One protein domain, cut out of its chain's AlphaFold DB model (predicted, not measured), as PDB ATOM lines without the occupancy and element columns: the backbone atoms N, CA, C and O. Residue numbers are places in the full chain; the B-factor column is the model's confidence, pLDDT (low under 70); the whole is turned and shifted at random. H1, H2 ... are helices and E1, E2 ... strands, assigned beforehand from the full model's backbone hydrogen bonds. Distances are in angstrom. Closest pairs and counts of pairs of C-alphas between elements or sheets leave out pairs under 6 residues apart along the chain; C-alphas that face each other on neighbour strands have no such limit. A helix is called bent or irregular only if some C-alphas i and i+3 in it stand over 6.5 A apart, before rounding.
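AT A GLANCE: This is residues 209 to 328 of the 487 residues of a protein of Anaerocolumna xylanovorans DSM 12503 (UniProt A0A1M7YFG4). Two sheets lie face to face as a sandwich: a larger, strongly twisted sheet of E1, E2, E4, E5 and E6, and a smaller one of E3, E7 and E8. Three long bent strands, E1, E2 and E4, with the short E5 and E6 make the larger sheet; the hairpin of E4 and E5 reaches away from the smaller sheet, and the short helix H1 only grazes the larger one. The printed part has 120 residues, with one named helix and eight named strands in the order E1 H1 E2 E3 E4 E5 E6 E7 E8, mostly strand. The larger sheet is branched, the smaller runs E3 E7 E8, and neighbour strands in both are antiparallel. The whole is compact, with a radius of gyration of the C-alphas of 15.3 A and spans of 40 by 39 by 24 A.

IN THESE COORDINATES: In the larger sheet, E4 is the longest strand, residues 266 to 278, 32.0 A from C-alpha 266 at (-19.123, -40.264, -22.923) to C-alpha 278; it bends by 67 degrees at residue 269. E1, residues 209 to 216, begins at (-28.345, -42.594, -3.665), measures 21.3 A and bends by 53 degrees at residue 212. E2, residues 234 to 244, measures 24.7 A and bends by 76 degrees at residue 237. E5 is residues 281 to 283 and E6 residues 294 to 298. In the smaller sheet, E3 is residues 254 to 257, E7 residues 306 to 314, 22.5 A, and E8 residues 320 to 327, 22.7 A, ending at (-21.082, -22.377, -18.295). H1 is residues 217 to 224, 10.3 A.

HOW THE PARTS SIT: E4 has E1 on one side, and E5 and E6 on the other side, beside residues 274 to 278 and 267 to 271. N 272 and O 211 are 2.8 A apart, N 277 and O 281 2.8 A, and N 271 and O 294 2.8 A, each within hydrogen-bond range. E2 lies on the other side of E1 from E4, with N 212 and O 238 at 2.9 A. In the smaller sheet, N 256 and O 309 of the neighbours E3 and E7 are within hydrogen-bond range at 2.9 A, and so are N 310 and O 324 of the hairpin of E7 and E8 at 2.9 A. The parts of the two sheets that face each other are 9.3 A centre to centre, their strands at 30 degrees. The closest C-alphas of E2 and E3 are those of Val 240 and Lys 254, 5.9 A apart. E6 and E8 are near each other, while E5 is apart from E3, E7 and E8. H1 only grazes the larger sheet, with residues 217 to 220; the closest C-alphas of H1 and E4 are those of Arg 217 and Tyr 266, 7.4 A apart. Every O i to N i+4 pair in H1 is within hydrogen-bond range.

THE WHOLE: The two C-alphas farthest apart, those of Asn 227 and Asn 249, are 44.2 A apart. The printed part has no cut and no long link. Mean pLDDT of the printed part is 90.7, and residues 228 to 231, between H1 and E2, are under 70.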
ATOM      1  N   THR A 209     -29.392 -43.515  -3.217       98.62
ATOM      2  CA  THR A 209     -28.345 -42.594  -3.665       98.62
ATOM      3  C   THR A 209     -28.570 -42.227  -5.123       98.62
ATOM      4  O   THR A 209     -28.649 -43.101  -5.984       98.62
ATOM      5  N   ILE A 210     -28.635 -40.924  -5.397       98.62
ATOM      6  CA  ILE A 210     -28.682 -40.382  -6.751       98.62
ATOM      7  C   ILE A 210     -27.315 -39.809  -7.092       98.62
ATOM      8  O   ILE A 210     -26.817 -38.919  -6.396       98.62
ATOM      9  N   SER A 211     -26.703 -40.301  -8.163       98.44
ATOM     10  CA  SER A 211     -25.411 -39.821  -8.663       98.44
ATOM     11  C   SER A 211     -25.528 -39.333 -10.104       98.44
ATOM     12  O   SER A 211     -26.404 -39.759 -10.851       98.44
ATOM     13  N   ALA A 212     -24.668 -38.395 -10.488       98.44
ATOM     14  CA  ALA A 212     -24.538 -37.957 -11.868       98.44
ATOM     15  C   ALA A 212     -23.416 -38.752 -12.543       98.44
ATOM     16  O   ALA A 212     -22.349 -38.950 -11.959       98.44
ATOM     17  N   ALA A 213     -23.644 -39.188 -13.778       97.62
ATOM     18  CA  ALA A 213     -22.640 -39.886 -14.570       97.62
ATOM     19  C   ALA A 213     -22.782 -39.578 -16.062       97.62
ATOM     20  O   ALA A 213     -23.879 -39.307 -16.555       97.62
ATOM     21  N   LEU A 214     -21.670 -39.650 -16.787       96.81
ATOM     22  CA  LEU A 214     -21.641 -39.613 -18.244       96.81
ATOM     23  C   LEU A 214     -21.600 -41.039 -18.786       96.81
ATOM     24  O   LEU A 214     -20.811 -41.858 -18.320       96.81
ATOM     25  N   ILE A 215     -22.449 -41.329 -19.766       94.50
ATOM     26  CA  ILE A 215     -22.586 -42.650 -20.382       94.50
ATOM     27  C   ILE A 215     -22.090 -42.606 -21.826       94.50
ATOM     28  O   ILE A 215     -22.505 -41.740 -22.602       94.50
ATOM     29  N   ASP A 216     -21.246 -43.574 -22.186       94.00
ATOM     30  CA  ASP A 216     -20.925 -43.910 -23.575       94.00
ATOM     31  C   ASP A 216     -21.981 -44.876 -24.126       94.00
ATOM     32  O   ASP A 216     -22.004 -46.064 -23.802       94.00
ATOM     33  N   ARG A 217     -22.889 -44.360 -24.964       88.31
ATOM     34  CA  ARG A 217     -24.023 -45.137 -25.493       88.31
ATOM     35  C   ARG A 217     -23.614 -46.241 -26.464       88.31
ATOM     36  O   ARG A 217     -24.353 -47.216 -26.597       88.31
ATOM     37  N   ALA A 218     -22.487 -46.091 -27.160       87.75
ATOM     38  CA  ALA A 218     -22.015 -47.129 -28.069       87.75
ATOM     39  C   ALA A 218     -21.554 -48.344 -27.257       87.75
ATOM     40  O   ALA A 218     -22.041 -49.453 -27.476       87.75
ATOM     41  N   LYS A 219     -20.724 -48.102 -26.236       90.38
ATOM     42  CA  LYS A 219     -20.237 -49.154 -25.336       90.38
ATOM     43  C   LYS A 219     -21.337 -49.752 -24.463       90.38
ATOM     44  O   LYS A 219     -21.389 -50.964 -24.293       90.38
ATOM     45  N   GLU A 220     -22.261 -48.932 -23.956       88.88
ATOM     46  CA  GLU A 220     -23.428 -49.410 -23.200       88.88
ATOM     47  C   GLU A 220     -24.265 -50.395 -24.034       88.88
ATOM     48  O   GLU A 220     -24.663 -51.450 -23.544       88.88
ATOM     49  N   ARG A 221     -24.493 -50.091 -25.321       86.44
ATOM     50  CA  ARG A 221     -25.203 -50.992 -26.238       86.44
ATOM     51  C   ARG A 221     -24.451 -52.308 -26.426       86.44
ATOM     52  O   ARG A 221     -25.082 -53.361 -26.401       86.44
ATOM     53  N   GLU A 222     -23.138 -52.268 -26.631       86.62
ATOM     54  CA  GLU A 222     -22.328 -53.483 -26.773       86.62
ATOM     55  C   GLU A 222     -22.345 -54.336 -25.503       86.62
ATOM     56  O   GLU A 222     -22.487 -55.556 -25.592       86.62
ATOM     57  N   TYR A 223     -22.287 -53.702 -24.330       84.44
ATOM     58  CA  TYR A 223     -22.413 -54.369 -23.038       84.44
ATOM     59  C   TYR A 223     -23.771 -55.067 -22.884       84.44
ATOM     60  O   TYR A 223     -23.822 -56.251 -22.559       84.44
ATOM     61  N   ILE A 224     -24.877 -54.373 -23.181       79.88
ATOM     62  CA  ILE A 224     -26.235 -54.939 -23.096       79.88
ATOM     63  C   ILE A 224     -26.412 -56.129 -24.052       79.88
ATOM     64  O   ILE A 224     -27.111 -57.086 -23.725       79.88
ATOM     65  N   LEU A 225     -25.772 -56.090 -25.224       81.69
ATOM     66  CA  LEU A 225     -25.789 -57.190 -26.192       81.69
ATOM     67  C   LEU A 225     -24.854 -58.354 -25.815       81.69
ATOM     68  O   LEU A 225     -24.855 -59.366 -26.508       81.69
ATOM     69  N   GLY A 226     -24.069 -58.228 -24.739       79.00
ATOM     70  CA  GLY A 226     -23.096 -59.234 -24.309       79.00
ATOM     71  C   GLY A 226     -21.813 -59.266 -25.147       79.00
ATOM     72  O   GLY A 226     -21.052 -60.226 -25.057       79.00
ATOM     73  N   ASN A 227     -21.564 -58.232 -25.957       70.62
ATOM     74  CA  ASN A 227     -20.440 -58.169 -26.894       70.62
ATOM     75  C   ASN A 227     -19.167 -57.565 -26.281       70.62
ATOM     76  O   ASN A 227     -18.078 -57.792 -26.804       70.62
ATOM     77  N   ALA A 228     -19.286 -56.812 -25.184       65.94
ATOM     78  CA  ALA A 228     -18.160 -56.194 -24.492       65.94
ATOM     79  C   ALA A 228     -18.142 -56.621 -23.016       65.94
ATOM     80  O   ALA A 228     -19.060 -56.308 -22.258       65.94
ATOM     81  N   MET A 229     -17.085 -57.326 -22.601       58.03
ATOM     82  CA  MET A 229     -16.810 -57.620 -21.192       58.03
ATOM     83  C   MET A 229     -15.621 -56.781 -20.715       58.03
ATOM     84  O   MET A 229     -14.519 -56.921 -21.235       58.03
ATOM     85  N   GLY A 230     -15.834 -55.940 -19.699       59.66
ATOM     86  CA  GLY A 230     -14.753 -55.310 -18.929       59.66
ATOM     87  C   GLY A 230     -14.421 -53.847 -19.246       59.66
ATOM     88  O   GLY A 230     -13.723 -53.228 -18.449       59.66
ATOM     89  N   GLU A 231     -14.933 -53.253 -20.328       63.00
ATOM     90  CA  GLU A 231     -14.798 -51.804 -20.539       63.00
ATOM     91  C   GLU A 231     -15.890 -51.033 -19.787       63.00
ATOM     92  O   GLU A 231     -17.081 -51.298 -19.960       63.00
ATOM     93  N   SER A 232     -15.494 -50.056 -18.961       85.75
ATOM     94  CA  SER A 232     -16.468 -49.139 -18.362       85.75
ATOM     95  C   SER A 232     -17.091 -48.272 -19.455       85.75
ATOM     96  O   SER A 232     -16.387 -47.740 -20.312       85.75
ATOM     97  N   PHE A 233     -18.411 -48.123 -19.405       91.81
ATOM     98  CA  PHE A 233     -19.194 -47.186 -20.217       91.81
ATOM     99  C   PHE A 233     -19.857 -46.107 -19.350       91.81
ATOM    100  O   PHE A 233     -20.603 -45.277 -19.864       91.81
ATOM    101  N   ILE A 234     -19.575 -46.105 -18.041       93.88
ATOM    102  CA  ILE A 234     -20.072 -45.134 -17.065       93.88
ATOM    103  C   ILE A 234     -18.874 -44.372 -16.498       93.88
ATOM    104  O   ILE A 234     -17.971 -44.953 -15.894       93.88
ATOM    105  N   HIS A 235     -18.888 -43.055 -16.661       95.50
ATOM    106  CA  HIS A 235     -17.953 -42.137 -16.030       95.50
ATOM    107  C   HIS A 235     -18.680 -41.374 -14.918       95.50
ATOM    108  O   HIS A 235     -19.503 -40.498 -15.189       95.50
ATOM    109  N   SER A 236     -18.416 -41.738 -13.662       95.88
ATOM    110  CA  SER A 236     -19.060 -41.117 -12.498       95.88
ATOM    111  C   SER A 236     -18.582 -39.678 -12.301       95.88
ATOM    112  O   SER A 236     -17.381 -39.423 -12.303       95.88
ATOM    113  N   LEU A 237     -19.523 -38.757 -12.094       96.75
ATOM    114  CA  LEU A 237     -19.250 -37.358 -11.753       96.75
ATOM    115  C   LEU A 237     -19.462 -37.060 -10.260       96.75
ATOM    116  O   LEU A 237     -19.006 -36.033  -9.761       96.75
ATOM    117  N   GLY A 238     -20.138 -37.955  -9.534       97.38
ATOM    118  CA  GLY A 238     -20.320 -37.869  -8.085       97.38
ATOM    119  C   GLY A 238     -21.777 -37.901  -7.624       97.38
ATOM    120  O   GLY A 238     -22.723 -37.906  -8.414       97.38
ATOM    121  N   THR A 239     -21.957 -37.950  -6.304       98.25
ATOM    122  CA  THR A 239     -23.273 -38.012  -5.660       98.25
ATOM    123  C   THR A 239     -23.973 -36.655  -5.695       98.25
ATOM    124  O   THR A 239     -23.443 -35.650  -5.218       98.25
ATOM    125  N   VAL A 240     -25.195 -36.658  -6.222       98.00
ATOM    126  CA  VAL A 240     -26.106 -35.511  -6.268       98.00
ATOM    127  C   VAL A 240     -26.931 -35.432  -4.989       98.00
ATOM    128  O   VAL A 240     -27.079 -34.357  -4.416       98.00
ATOM    129  N   PHE A 241     -27.473 -36.565  -4.544       98.06
ATOM    130  CA  PHE A 241     -28.396 -36.620  -3.418       98.06
ATOM    131  C   PHE A 241     -28.396 -38.000  -2.761       98.06
ATOM    132  O   PHE A 241     -28.054 -39.009  -3.378       98.06
ATOM    133  N   THR A 242     -28.784 -38.042  -1.497       97.94
ATOM    134  CA  THR A 242     -28.991 -39.265  -0.729       97.94
ATOM    135  C   THR A 242     -30.273 -39.091   0.067       97.94
ATOM    136  O   THR A 242     -30.402 -38.103   0.780       97.94
ATOM    137  N   LEU A 243     -31.197 -40.037  -0.089       98.31
ATOM    138  CA  LEU A 243     -32.387 -40.172   0.741       98.31
ATOM    139  C   LEU A 243     -32.156 -41.292   1.754       98.31
ATOM    140  O   LEU A 243     -31.852 -42.415   1.357       98.31
ATOM    141  N   ASP A 244     -32.339 -40.986   3.027       97.25
ATOM    142  CA  ASP A 244     -32.258 -41.898   4.166       97.25
ATOM    143  C   ASP A 244     -33.191 -41.420   5.298       97.25
ATOM    144  O   ASP A 244     -33.933 -40.444   5.146       97.25
ATOM    145  N   LYS A 245     -33.158 -42.109   6.445       95.38
ATOM    146  CA  LYS A 245     -33.984 -41.798   7.626       95.38
ATOM    147  C   LYS A 245     -33.775 -40.377   8.165       95.38
ATOM    148  O   LYS A 245     -34.707 -39.794   8.713       95.38
ATOM    149  N   GLU A 246     -32.573 -39.826   8.006       93.50
ATOM    150  CA  GLU A 246     -32.181 -38.520   8.552       93.50
ATOM    151  C   GLU A 246     -32.445 -37.373   7.565       93.50
ATOM    152  O   GLU A 246     -32.241 -36.195   7.876       93.50
ATOM    153  N   THR A 247     -32.908 -37.694   6.358       91.94
ATOM    154  CA  THR A 247     -33.140 -36.708   5.311       91.94
ATOM    155  C   THR A 247     -34.314 -35.792   5.665       91.94
ATOM    156  O   THR A 247     -35.455 -36.224   5.824       91.94
ATOM    157  N   GLY A 248     -34.026 -34.491   5.762       83.19
ATOM    158  CA  GLY A 248     -35.021 -33.453   6.026       83.19
ATOM    159  C   GLY A 248     -35.833 -33.023   4.795       83.19
ATOM    160  O   GLY A 248     -35.772 -33.619   3.724       83.19
ATOM    161  N   ASN A 249     -36.573 -31.919   4.944       81.12
ATOM    162  CA  ASN A 249     -37.466 -31.375   3.905       81.12
ATOM    163  C   ASN A 249     -36.876 -30.178   3.130       81.12
ATOM    164  O   ASN A 249     -37.597 -29.499   2.399       81.12
ATOM    165  N   ILE A 250     -35.591 -29.874   3.325       83.12
ATOM    166  CA  ILE A 250     -34.893 -28.766   2.663       83.12
ATOM    167  C   ILE A 250     -33.876 -29.359   1.691       83.12
ATOM    168  O   ILE A 250     -32.995 -30.112   2.097       83.12
ATOM    169  N   PHE A 251     -33.995 -28.999   0.413       92.12
ATOM    170  CA  PHE A 251     -33.174 -29.543  -0.668       92.12
ATOM    171  C   PHE A 251     -32.330 -28.433  -1.292       92.12
ATOM    172  O   PHE A 251     -32.796 -27.677  -2.149       92.12
ATOM    173  N   GLU A 252     -31.088 -28.311  -0.834       90.94
ATOM    174  CA  GLU A 252     -30.129 -27.366  -1.402       90.94
ATOM    175  C   GLU A 252     -29.663 -27.808  -2.795       90.94
ATOM    176  O   GLU A 252     -29.736 -28.979  -3.171       90.94
ATOM    177  N   GLU A 253     -29.198 -26.848  -3.595       94.19
ATOM    178  CA  GLU A 253     -28.627 -27.155  -4.903       94.19
ATOM    179  C   GLU A 253     -27.238 -27.780  -4.748       94.19
ATOM    180  O   GLU A 253     -26.334 -27.172  -4.175       94.19
ATOM    181  N   LYS A 254     -27.049 -28.968  -5.323       97.12
ATOM    182  CA  LYS A 254     -25.753 -29.633  -5.423       97.12
ATOM    183  C   LYS A 254     -25.160 -29.402  -6.806       97.12
ATOM    184  O   LYS A 254     -25.727 -29.829  -7.808       97.12
ATOM    185  N   VAL A 255     -24.002 -28.754  -6.859       96.56
ATOM    186  CA  VAL A 255     -23.233 -28.601  -8.099       96.56
ATOM    187  C   VAL A 255     -22.322 -29.809  -8.293       96.56
ATOM    188  O   VAL A 255     -21.616 -30.211  -7.368       96.56
ATOM    189  N   ILE A 256     -22.367 -30.374  -9.497       97.50
ATOM    190  CA  ILE A 256     -21.476 -31.426  -9.979       97.50
ATOM    191  C   ILE A 256     -20.617 -30.849 -11.097       97.50
ATOM    192  O   ILE A 256     -21.157 -30.301 -12.058       97.50
ATOM    193  N   ASP A 257     -19.300 -30.985 -10.983       95.50
ATOM    194  CA  ASP A 257     -18.375 -30.529 -12.014       95.50
ATOM    195  C   ASP A 257     -18.426 -31.452 -13.236       95.50
ATOM    196  O   ASP A 257     -18.561 -32.673 -13.132       95.50
ATOM    197  N   VAL A 258     -18.329 -30.846 -14.413       93.06
ATOM    198  CA  VAL A 258     -18.264 -31.546 -15.694       93.06
ATOM    199  C   VAL A 258     -16.845 -31.371 -16.234       93.06
ATOM    200  O   VAL A 258     -16.390 -30.229 -16.347       93.06
ATOM    201  N   PRO A 259     -16.132 -32.463 -16.574       90.62
ATOM    202  CA  PRO A 259     -14.802 -32.379 -17.166       90.62
ATOM    203  C   PRO A 259     -14.790 -31.499 -18.418       90.62
ATOM    204  O   PRO A 259     -15.789 -31.403 -19.125       90.62
ATOM    205  N   GLU A 260     -13.655 -30.872 -18.730       83.75
ATOM    206  CA  GLU A 260     -13.550 -30.049 -19.944       83.75
ATOM    207  C   GLU A 260     -13.596 -30.893 -21.222       83.75
ATOM    208  O   GLU A 260     -14.162 -30.468 -22.227       83.75
ATOM    209  N   GLN A 261     -13.017 -32.089 -21.148       81.25
ATOM    210  CA  GLN A 261     -12.932 -33.071 -22.217       81.25
ATOM    211  C   GLN A 261     -12.924 -34.477 -21.615       81.25
ATOM    212  O   GLN A 261     -12.434 -34.679 -20.500       81.25
ATOM    213  N   LEU A 262     -13.423 -35.446 -22.373       84.44
ATOM    214  CA  LEU A 262     -13.290 -36.868 -22.083       84.44
ATOM    215  C   LEU A 262     -12.981 -37.617 -23.378       84.44
ATOM    216  O   LEU A 262     -13.528 -37.301 -24.433       84.44
ATOM    217  N   GLU A 263     -12.107 -38.614 -23.286       76.88
ATOM    218  CA  GLU A 263     -11.864 -39.555 -24.377       76.88
ATOM    219  C   GLU A 263     -13.009 -40.573 -24.461       76.88
ATOM    220  O   GLU A 263     -13.528 -41.020 -23.439       76.88
ATOM    221  N   GLY A 264     -13.386 -40.983 -25.674       78.81
ATOM    222  CA  GLY A 264     -14.485 -41.927 -25.907       78.81
ATOM    223  C   GLY A 264     -15.849 -41.259 -26.110       78.81
ATOM    224  O   GLY A 264     -15.957 -40.048 -26.280       78.81
ATOM    225  N   GLY A 265     -16.915 -42.061 -26.135       87.12
ATOM    226  CA  GLY A 265     -18.272 -41.620 -26.463       87.12
ATOM    227  C   GLY A 265     -19.087 -41.091 -25.281       87.12
ATOM    228  O   GLY A 265     -20.311 -41.053 -25.384       87.12
ATOM    229  N   TYR A 266     -18.460 -40.708 -24.161       93.75
ATOM    230  CA  TYR A 266     -19.123 -40.264 -22.923       93.75
ATOM    231  C   TYR A 266     -19.833 -38.916 -23.081       93.75
ATOM    232  O   TYR A 266     -19.367 -37.887 -22.601       93.75
ATOM    233  N   ASN A 267     -20.963 -38.895 -23.775       90.94
ATOM    234  CA  ASN A 267     -21.645 -37.666 -24.170       90.94
ATOM    235  C   ASN A 267     -23.089 -37.582 -23.666       90.94
ATOM    236  O   ASN A 267     -23.787 -36.622 -23.989       90.94
ATOM    237  N   VAL A 268     -23.566 -38.562 -22.894       94.94
ATOM    238  CA  VAL A 268     -24.914 -38.533 -22.315       94.94
ATOM    239  C   VAL A 268     -24.824 -38.427 -20.808       94.94
ATOM    240  O   VAL A 268     -24.429 -39.376 -20.142       94.94
ATOM    241  N   LEU A 269     -25.238 -37.285 -20.268       96.56
ATOM    242  CA  LEU A 269     -25.368 -37.114 -18.833       96.56
ATOM    243  C   LEU A 269     -26.656 -37.769 -18.345       96.56
ATOM    244  O   LEU A 269     -27.745 -37.455 -18.839       96.56
ATOM    245  N   CYS A 270     -26.528 -38.620 -17.337       97.94
ATOM    246  CA  CYS A 270     -27.630 -39.297 -16.678       97.94
ATOM    247  C   CYS A 270     -27.572 -39.102 -15.160       97.94
ATOM    248  O   CYS A 270     -26.499 -38.930 -14.579       97.94
ATOM    249  N   LEU A 271     -28.741 -39.177 -14.526       98.50
ATOM    250  CA  LEU A 271     -28.867 -39.490 -13.111       98.50
ATOM    251  C   LEU A 271     -28.989 -41.005 -12.949       98.50
ATOM    252  O   LEU A 271     -29.804 -41.649 -13.612       98.50
ATOM    253  N   MET A 272     -28.173 -41.551 -12.059       98.06
ATOM    254  CA  MET A 272     -28.120 -42.961 -11.696       98.06
ATOM    255  C   MET A 272     -28.767 -43.142 -10.326       98.06
ATOM    256  O   MET A 272     -28.737 -42.226  -9.505       98.06
ATOM    257  N   THR A 273     -29.367 -44.304 -10.086       98.50
ATOM    258  CA  THR A 273     -30.021 -44.634  -8.813       98.50
ATOM    259  C   THR A 273     -29.447 -45.931  -8.281       98.50
ATOM    260  O   THR A 273     -29.572 -46.959  -8.942       98.50
ATOM    261  N   ASP A 274     -28.878 -45.867  -7.083       98.31
ATOM    262  CA  ASP A 274     -28.488 -47.034  -6.300       98.31
ATOM    263  C   ASP A 274     -29.366 -47.098  -5.047       98.31
ATOM    264  O   ASP A 274     -29.579 -46.087  -4.370       98.31
ATOM    265  N   ILE A 275     -29.890 -48.282  -4.738       98.69
ATOM    266  CA  ILE A 275     -30.794 -48.513  -3.609       98.69
ATOM    267  C   ILE A 275     -30.144 -49.526  -2.684       98.69
ATOM    268  O   ILE A 275     -30.017 -50.697  -3.033       98.69
ATOM    269  N   GLN A 276     -29.778 -49.096  -1.486       98.62
ATOM    270  CA  GLN A 276     -29.446 -49.990  -0.390       98.62
ATOM    271  C   GLN A 276     -30.740 -50.290   0.362       98.62
ATOM    272  O   GLN A 276     -31.252 -49.440   1.088       98.62
ATOM    273  N   VAL A 277     -31.289 -51.489   0.162       98.56
ATOM    274  CA  VAL A 277     -32.496 -51.927   0.873       98.56
ATOM    275  C   VAL A 277     -32.174 -52.038   2.357       98.56
ATOM    276  O   VAL A 277     -32.804 -51.361   3.162       98.56
ATOM    277  N   TYR A 278     -31.198 -52.880   2.699       98.50
ATOM    278  CA  TYR A 278     -30.689 -53.039   4.058       98.50
ATOM    279  C   TYR A 278     -29.330 -53.746   4.034       98.50
ATOM    280  O   TYR A 278     -29.211 -54.844   3.477       98.50
ATOM    281  N   LYS A 279     -28.307 -53.152   4.654       97.25
ATOM    282  CA  LYS A 279     -26.929 -53.664   4.710       97.25
ATOM    283  C   LYS A 279     -26.400 -54.023   3.316       97.25
ATOM    284  O   LYS A 279     -26.284 -53.148   2.468       97.25
ATOM    285  N   GLU A 280     -26.087 -55.293   3.070       95.94
ATOM    286  CA  GLU A 280     -25.502 -55.781   1.812       95.94
ATOM    287  C   GLU A 280     -26.532 -55.946   0.676       95.94
ATOM    288  O   GLU A 280     -26.164 -56.232  -0.463       95.94
ATOM    289  N   ALA A 281     -27.834 -55.831   0.967       97.25
ATOM    290  CA  ALA A 281     -28.879 -55.969  -0.041       97.25
ATOM    291  C   ALA A 281     -29.006 -54.671  -0.851       97.25
ATOM    292  O   ALA A 281     -29.681 -53.731  -0.426       97.25
ATOM    293  N   CYS A 282     -28.369 -54.638  -2.024       97.62
ATOM    294  CA  CYS A 282     -28.310 -53.462  -2.890       97.62
ATOM    295  C   CYS A 282     -28.843 -53.746  -4.300       97.62
ATOM    296  O   CYS A 282     -28.563 -54.796  -4.874       97.62
ATOM    297  N   LEU A 283     -29.561 -52.773  -4.863       96.69
ATOM    298  CA  LEU A 283     -29.898 -52.689  -6.282       96.69
ATOM    299  C   LEU A 283     -29.077 -51.569  -6.916       96.69
ATOM    300  O   LEU A 283     -29.093 -50.437  -6.432       96.69
ATOM    301  N   THR A 284     -28.385 -51.882  -8.002       94.69
ATOM    302  CA  THR A 284     -27.531 -50.956  -8.752       94.69
ATOM    303  C   THR A 284     -27.892 -50.980 -10.236       94.69
ATOM    304  O   THR A 284     -28.876 -51.603 -10.639       94.69
ATOM    305  N   TYR A 285     -27.117 -50.260 -11.046       91.50
ATOM    306  CA  TYR A 285     -27.323 -50.061 -12.481       91.50
ATOM    307  C   TYR A 285     -28.038 -51.207 -13.218       91.50
ATOM    308  O   TYR A 285     -27.526 -52.323 -13.329       91.50
ATOM    309  N   ASN A 286     -29.189 -50.874 -13.812       88.75
ATOM    310  CA  ASN A 286     -29.928 -51.724 -14.750       88.75
ATOM    311  C   ASN A 286     -30.372 -53.091 -14.184       88.75
ATOM    312  O   ASN A 286     -30.670 -54.010 -14.944       88.75
ATOM    313  N   GLN A 287     -30.447 -53.232 -12.857       89.75
ATOM    314  CA  GLN A 287     -30.981 -54.437 -12.214       89.75
ATOM    315  C   GLN A 287     -32.513 -54.420 -12.112       89.75
ATOM    316  O   GLN A 287     -33.147 -55.467 -12.016       89.75
ATOM    317  N   CYS A 288     -33.138 -53.246 -12.155       90.06
ATOM    318  CA  CYS A 288     -34.591 -53.087 -12.252       90.06
ATOM    319  C   CYS A 288     -34.972 -51.698 -12.779       90.06
ATOM    320  O   CYS A 288     -34.123 -50.811 -12.904       90.06
ATOM    321  N   SER A 289     -36.266 -51.487 -13.022       91.75
ATOM    322  CA  SER A 289     -36.849 -50.230 -13.499       91.75
ATOM    323  C   SER A 289     -36.482 -49.011 -12.645       91.75
ATOM    324  O   SER A 289     -36.308 -47.917 -13.183       91.75
ATOM    325  N   LEU A 290     -36.292 -49.191 -11.333       94.38
ATOM    326  CA  LEU A 290     -35.892 -48.128 -10.404       94.38
ATOM    327  C   LEU A 290     -34.430 -47.690 -10.573       94.38
ATOM    328  O   LEU A 290     -34.071 -46.582 -10.193       94.38
ATOM    329  N   THR A 291     -33.592 -48.551 -11.146       94.75
ATOM    330  CA  THR A 291     -32.139 -48.346 -11.319       94.75
ATOM    331  C   THR A 291     -31.751 -48.059 -12.772       94.75
ATOM    332  O   THR A 291     -30.571 -48.070 -13.130       94.75
ATOM    333  N   LEU A 292     -32.746 -47.810 -13.630       92.81
ATOM    334  CA  LEU A 292     -32.510 -47.378 -15.001       92.81
ATOM    335  C   LEU A 292     -31.962 -45.943 -15.021       92.81
ATOM    336  O   LEU A 292     -32.457 -45.084 -14.285       92.81
ATOM    337  N   PRO A 293     -30.967 -45.651 -15.878       94.50
ATOM    338  CA  PRO A 293     -30.402 -44.314 -15.986       94.50
ATOM    339  C   PRO A 293     -31.432 -43.320 -16.535       94.50
ATOM    340  O   PRO A 293     -32.028 -43.533 -17.594       94.50
ATOM    341  N   VAL A 294     -31.587 -42.182 -15.858       95.19
ATOM    342  CA  VAL A 294     -32.465 -41.090 -16.299       95.19
ATOM    343  C   VAL A 294     -31.636 -40.046 -17.032       95.19
ATOM    344  O   VAL A 294     -30.815 -39.359 -16.429       95.19
ATOM    345  N   ARG A 295     -31.840 -39.912 -18.345       95.94
ATOM    346  CA  ARG A 295     -31.121 -38.927 -19.167       95.94
ATOM    347  C   ARG A 295     -31.472 -37.500 -18.741       95.94
ATOM    348  O   ARG A 295     -32.644 -37.146 -18.674       95.94
ATOM    349  N   VAL A 296     -30.441 -36.678 -18.558       95.00
ATOM    350  CA  VAL A 296     -30.554 -35.240 -18.283       95.00
ATOM    351  C   VAL A 296     -30.338 -34.444 -19.567       95.00
ATOM    352  O   VAL A 296     -31.229 -33.732 -20.016       95.00
ATOM    353  N   LEU A 297     -29.167 -34.593 -20.193       92.50
ATOM    354  CA  LEU A 297     -28.793 -33.885 -21.419       92.50
ATOM    355  C   LEU A 297     -27.695 -34.633 -22.181       92.50
ATOM    356  O   LEU A 297     -27.181 -35.651 -21.718       92.50
ATOM    357  N   SER A 298     -27.339 -34.121 -23.357       91.19
ATOM    358  CA  SER A 298     -26.148 -34.554 -24.088       91.19
ATOM    359  C   SER A 298     -25.110 -33.441 -24.145       91.19
ATOM    360  O   SER A 298     -25.471 -32.273 -24.277       91.19
ATOM    361  N   ILE A 299     -23.838 -33.817 -24.050       88.81
ATOM    362  CA  ILE A 299     -22.687 -32.923 -24.150       88.81
ATOM    363  C   ILE A 299     -22.098 -33.056 -25.552       88.81
ATOM    364  O   ILE A 299     -21.697 -34.142 -25.960       88.81
ATOM    365  N   ASP A 300     -22.033 -31.948 -26.287       86.25
ATOM    366  CA  ASP A 300     -21.205 -31.856 -27.488       86.25
ATOM    367  C   ASP A 300     -19.797 -31.428 -27.073       86.25
ATOM    368  O   ASP A 300     -19.560 -30.254 -26.793       86.25
ATOM    369  N   TRP A 301     -18.871 -32.384 -27.021       84.75
ATOM    370  CA  TRP A 301     -17.486 -32.130 -26.622       84.75
ATOM    371  C   TRP A 301     -16.759 -31.137 -27.531       84.75
ATOM    372  O   TRP A 301     -15.871 -30.439 -27.052       84.75
ATOM    373  N   ASN A 302     -17.161 -31.000 -28.800       78.56
ATOM    374  CA  ASN A 302     -16.527 -30.049 -29.717       78.56
ATOM    375  C   ASN A 302     -16.844 -28.591 -29.362       78.56
ATOM    376  O   ASN A 302     -16.071 -27.696 -29.688       78.56
ATOM    377  N   ASN A 303     -17.971 -28.354 -28.686       74.94
ATOM    378  CA  ASN A 303     -18.461 -27.026 -28.320       74.94
ATOM    379  C   ASN A 303     -18.857 -26.956 -26.834       74.94
ATOM    380  O   ASN A 303     -19.770 -26.213 -26.462       74.94
ATOM    381  N   ASN A 304     -18.216 -27.755 -25.969       77.94
ATOM    382  CA  ASN A 304     -18.635 -27.861 -24.576       77.94
ATOM    383  C   ASN A 304     -18.255 -26.610 -23.775       77.94
ATOM    384  O   ASN A 304     -17.097 -26.365 -23.438       77.94
ATOM    385  N   GLU A 305     -19.271 -25.842 -23.400       81.31
ATOM    386  CA  GLU A 305     -19.130 -24.699 -22.500       81.31
ATOM    387  C   GLU A 305     -19.508 -25.034 -21.060       81.31
ATOM    388  O   GLU A 305     -19.389 -24.170 -20.198       81.31
ATOM    389  N   ILE A 306     -20.009 -26.237 -20.779       87.44
ATOM    390  CA  ILE A 306     -20.517 -26.618 -19.460       87.44
ATOM    391  C   ILE A 306     -19.329 -27.005 -18.574       87.44
ATOM    392  O   ILE A 306     -18.618 -27.958 -18.875       87.44
ATOM    393  N   MET A 307     -19.129 -26.265 -17.480       90.56
ATOM    394  CA  MET A 307     -18.136 -26.583 -16.439       90.56
ATOM    395  C   MET A 307     -18.740 -27.359 -15.268       90.56
ATOM    396  O   MET A 307     -18.025 -27.987 -14.499       90.56
ATOM    397  N   GLY A 308     -20.058 -27.292 -15.106       93.50
ATOM    398  CA  GLY A 308     -20.749 -27.939 -14.006       93.50
ATOM    399  C   GLY A 308     -22.255 -27.850 -14.161       93.50
ATOM    400  O   GLY A 308     -22.774 -27.106 -14.998       93.50
ATOM    401  N   ILE A 309     -22.973 -28.631 -13.370       96.19
ATOM    402  CA  ILE A 309     -24.430 -28.707 -13.398       96.19
ATOM    403  C   ILE A 309     -24.929 -28.678 -11.962       96.19
ATOM    404  O   ILE A 309     -24.577 -29.531 -11.152       96.19
ATOM    405  N   GLY A 310     -25.738 -27.668 -11.651       96.44
ATOM    406  CA  GLY A 310     -26.463 -27.591 -10.390       96.44
ATOM    407  C   GLY A 310     -27.717 -28.447 -10.468       96.44
ATOM    408  O   GLY A 310     -28.505 -28.266 -11.393       96.44
ATOM    409  N   PHE A 311     -27.907 -29.345  -9.509       98.00
ATOM    410  CA  PHE A 311     -29.096 -30.172  -9.340       98.00
ATOM    411  C   PHE A 311     -29.811 -29.802  -8.048       98.00
ATOM    412  O   PHE A 311     -29.177 -29.653  -7.007       98.00
ATOM    413  N   ARG A 312     -31.138 -29.699  -8.087       96.88
ATOM    414  CA  ARG A 312     -31.958 -29.485  -6.892       96.88
ATOM    415  C   ARG A 312     -33.187 -30.372  -6.949       96.88
ATOM    416  O   ARG A 312     -33.866 -30.396  -7.973       96.88
ATOM    417  N   TYR A 313     -33.473 -31.086  -5.868       97.50
ATOM    418  CA  TYR A 313     -34.715 -31.844  -5.777       97.50
ATOM    419  C   TYR A 313     -35.892 -30.901  -5.513       97.50
ATOM    420  O   TYR A 313     -35.795 -29.990  -4.690       97.50
ATOM    421  N   GLN A 314     -37.003 -31.121  -6.204       94.00
ATOM    422  CA  GLN A 314     -38.231 -30.364  -6.023       94.00
ATOM    423  C   GLN A 314     -39.379 -31.317  -5.697       94.00
ATOM    424  O   GLN A 314     -39.706 -32.201  -6.487       94.00
ATOM    425  N   ILE A 315     -40.030 -31.093  -4.555       92.75
ATOM    426  CA  ILE A 315     -41.338 -31.682  -4.259       92.75
ATOM    427  C   ILE A 315     -42.394 -30.839  -4.985       92.75
ATOM    428  O   ILE A 315     -42.491 -29.632  -4.769       92.75
ATOM    429  N   SER A 316     -43.155 -31.466  -5.876       89.06
ATOM    430  CA  SER A 316     -44.266 -30.857  -6.617       89.06
ATOM    431  C   SER A 316     -45.204 -31.952  -7.130       89.06
ATOM    432  O   SER A 316     -44.952 -33.124  -6.862       89.06
ATOM    433  N   GLU A 317     -46.226 -31.606  -7.915       87.19
ATOM    434  CA  GLU A 317     -47.077 -32.584  -8.619       87.19
ATOM    435  C   GLU A 317     -46.263 -33.530  -9.521       87.19
ATOM    436  O   GLU A 317     -46.650 -34.672  -9.752       87.19
ATOM    437  N   ASN A 318     -45.103 -33.070 -10.001       87.38
ATOM    438  CA  ASN A 318     -44.128 -33.862 -10.743       87.38
ATOM    439  C   ASN A 318     -42.777 -33.795 -10.017       87.38
ATOM    440  O   ASN A 318     -41.902 -33.022 -10.420       87.38
ATOM    441  N   PRO A 319     -42.598 -34.540  -8.912       94.06
ATOM    442  CA  PRO A 319     -41.394 -34.437  -8.106       94.06
ATOM    443  C   PRO A 319     -40.177 -34.950  -8.883       94.06
ATOM    444  O   PRO A 319     -40.304 -35.804  -9.766       94.06
ATOM    445  N   GLY A 320     -38.993 -34.430  -8.574       96.19
ATOM    446  CA  GLY A 320     -37.750 -34.831  -9.232       96.19
ATOM    447  C   GLY A 320     -36.668 -33.756  -9.191       96.19
ATOM    448  O   GLY A 320     -36.839 -32.696  -8.589       96.19
ATOM    449  N   PHE A 321     -35.539 -34.030  -9.842       96.50
ATOM    450  CA  PHE A 321     -34.435 -33.078  -9.939       96.50
ATOM    451  C   PHE A 321     -34.649 -32.073 -11.068       96.50
ATOM    452  O   PHE A 321     -34.767 -32.444 -12.237       96.50
ATOM    453  N   VAL A 322     -34.603 -30.788 -10.726       94.12
ATOM    454  CA  VAL A 322     -34.364 -29.709 -11.689       94.12
ATOM    455  C   VAL A 322     -32.863 -29.478 -11.820       94.12
ATOM    456  O   VAL A 322     -32.109 -29.699 -10.869       94.12
ATOM    457  N   HIS A 323     -32.417 -29.042 -12.999       93.44
ATOM    458  CA  HIS A 323     -31.000 -28.829 -13.269       93.44
ATOM    459  C   HIS A 323     -30.727 -27.488 -13.952       93.44
ATOM    460  O   HIS A 323     -31.568 -26.955 -14.678       93.44
ATOM    461  N   ARG A 324     -29.525 -26.951 -13.731       93.12
ATOM    462  CA  ARG A 324     -29.039 -25.712 -14.345       93.12
ATOM    463  C   ARG A 324     -27.585 -25.871 -14.770       93.12
ATOM    464  O   ARG A 324     -26.718 -26.125 -13.937       93.12
ATOM    465  N   CYS A 325     -27.309 -25.665 -16.055       90.25
ATOM    466  CA  CYS A 325     -25.943 -25.690 -16.569       90.25
ATOM    467  C   CYS A 325     -25.165 -24.451 -16.115       90.25
ATOM    468  O   CYS A 325     -25.609 -23.313 -16.292       90.25
ATOM    469  N   ILE A 326     -23.976 -24.679 -15.574       88.38
ATOM    470  CA  ILE A 326     -22.986 -23.659 -15.252       88.38
ATOM    471  C   ILE A 326     -21.994 -23.647 -16.405       88.38
ATOM    472  O   ILE A 326     -21.330 -24.646 -16.679       88.38
ATOM    473  N   LYS A 327     -21.933 -22.523 -17.115       83.50
ATOM    474  CA  LYS A 327     -21.082 -22.377 -18.295       83.50
ATOM    475  C   LYS A 327     -19.789 -21.634 -17.977       83.50
ATOM    476  O   LYS A 327     -19.783 -20.758 -17.111       83.50
ATOM    477  N   LYS A 328     -18.721 -21.928 -18.725       71.12
ATOM    478  CA  LYS A 328     -17.502 -21.115 -18.790       71.12
ATOM    479  C   LYS A 328     -17.898 -19.674 -19.114       71.12
ATOM    480  O   LYS A 328     -18.511 -19.406 -20.146       71.12
TER     481      LYS A 328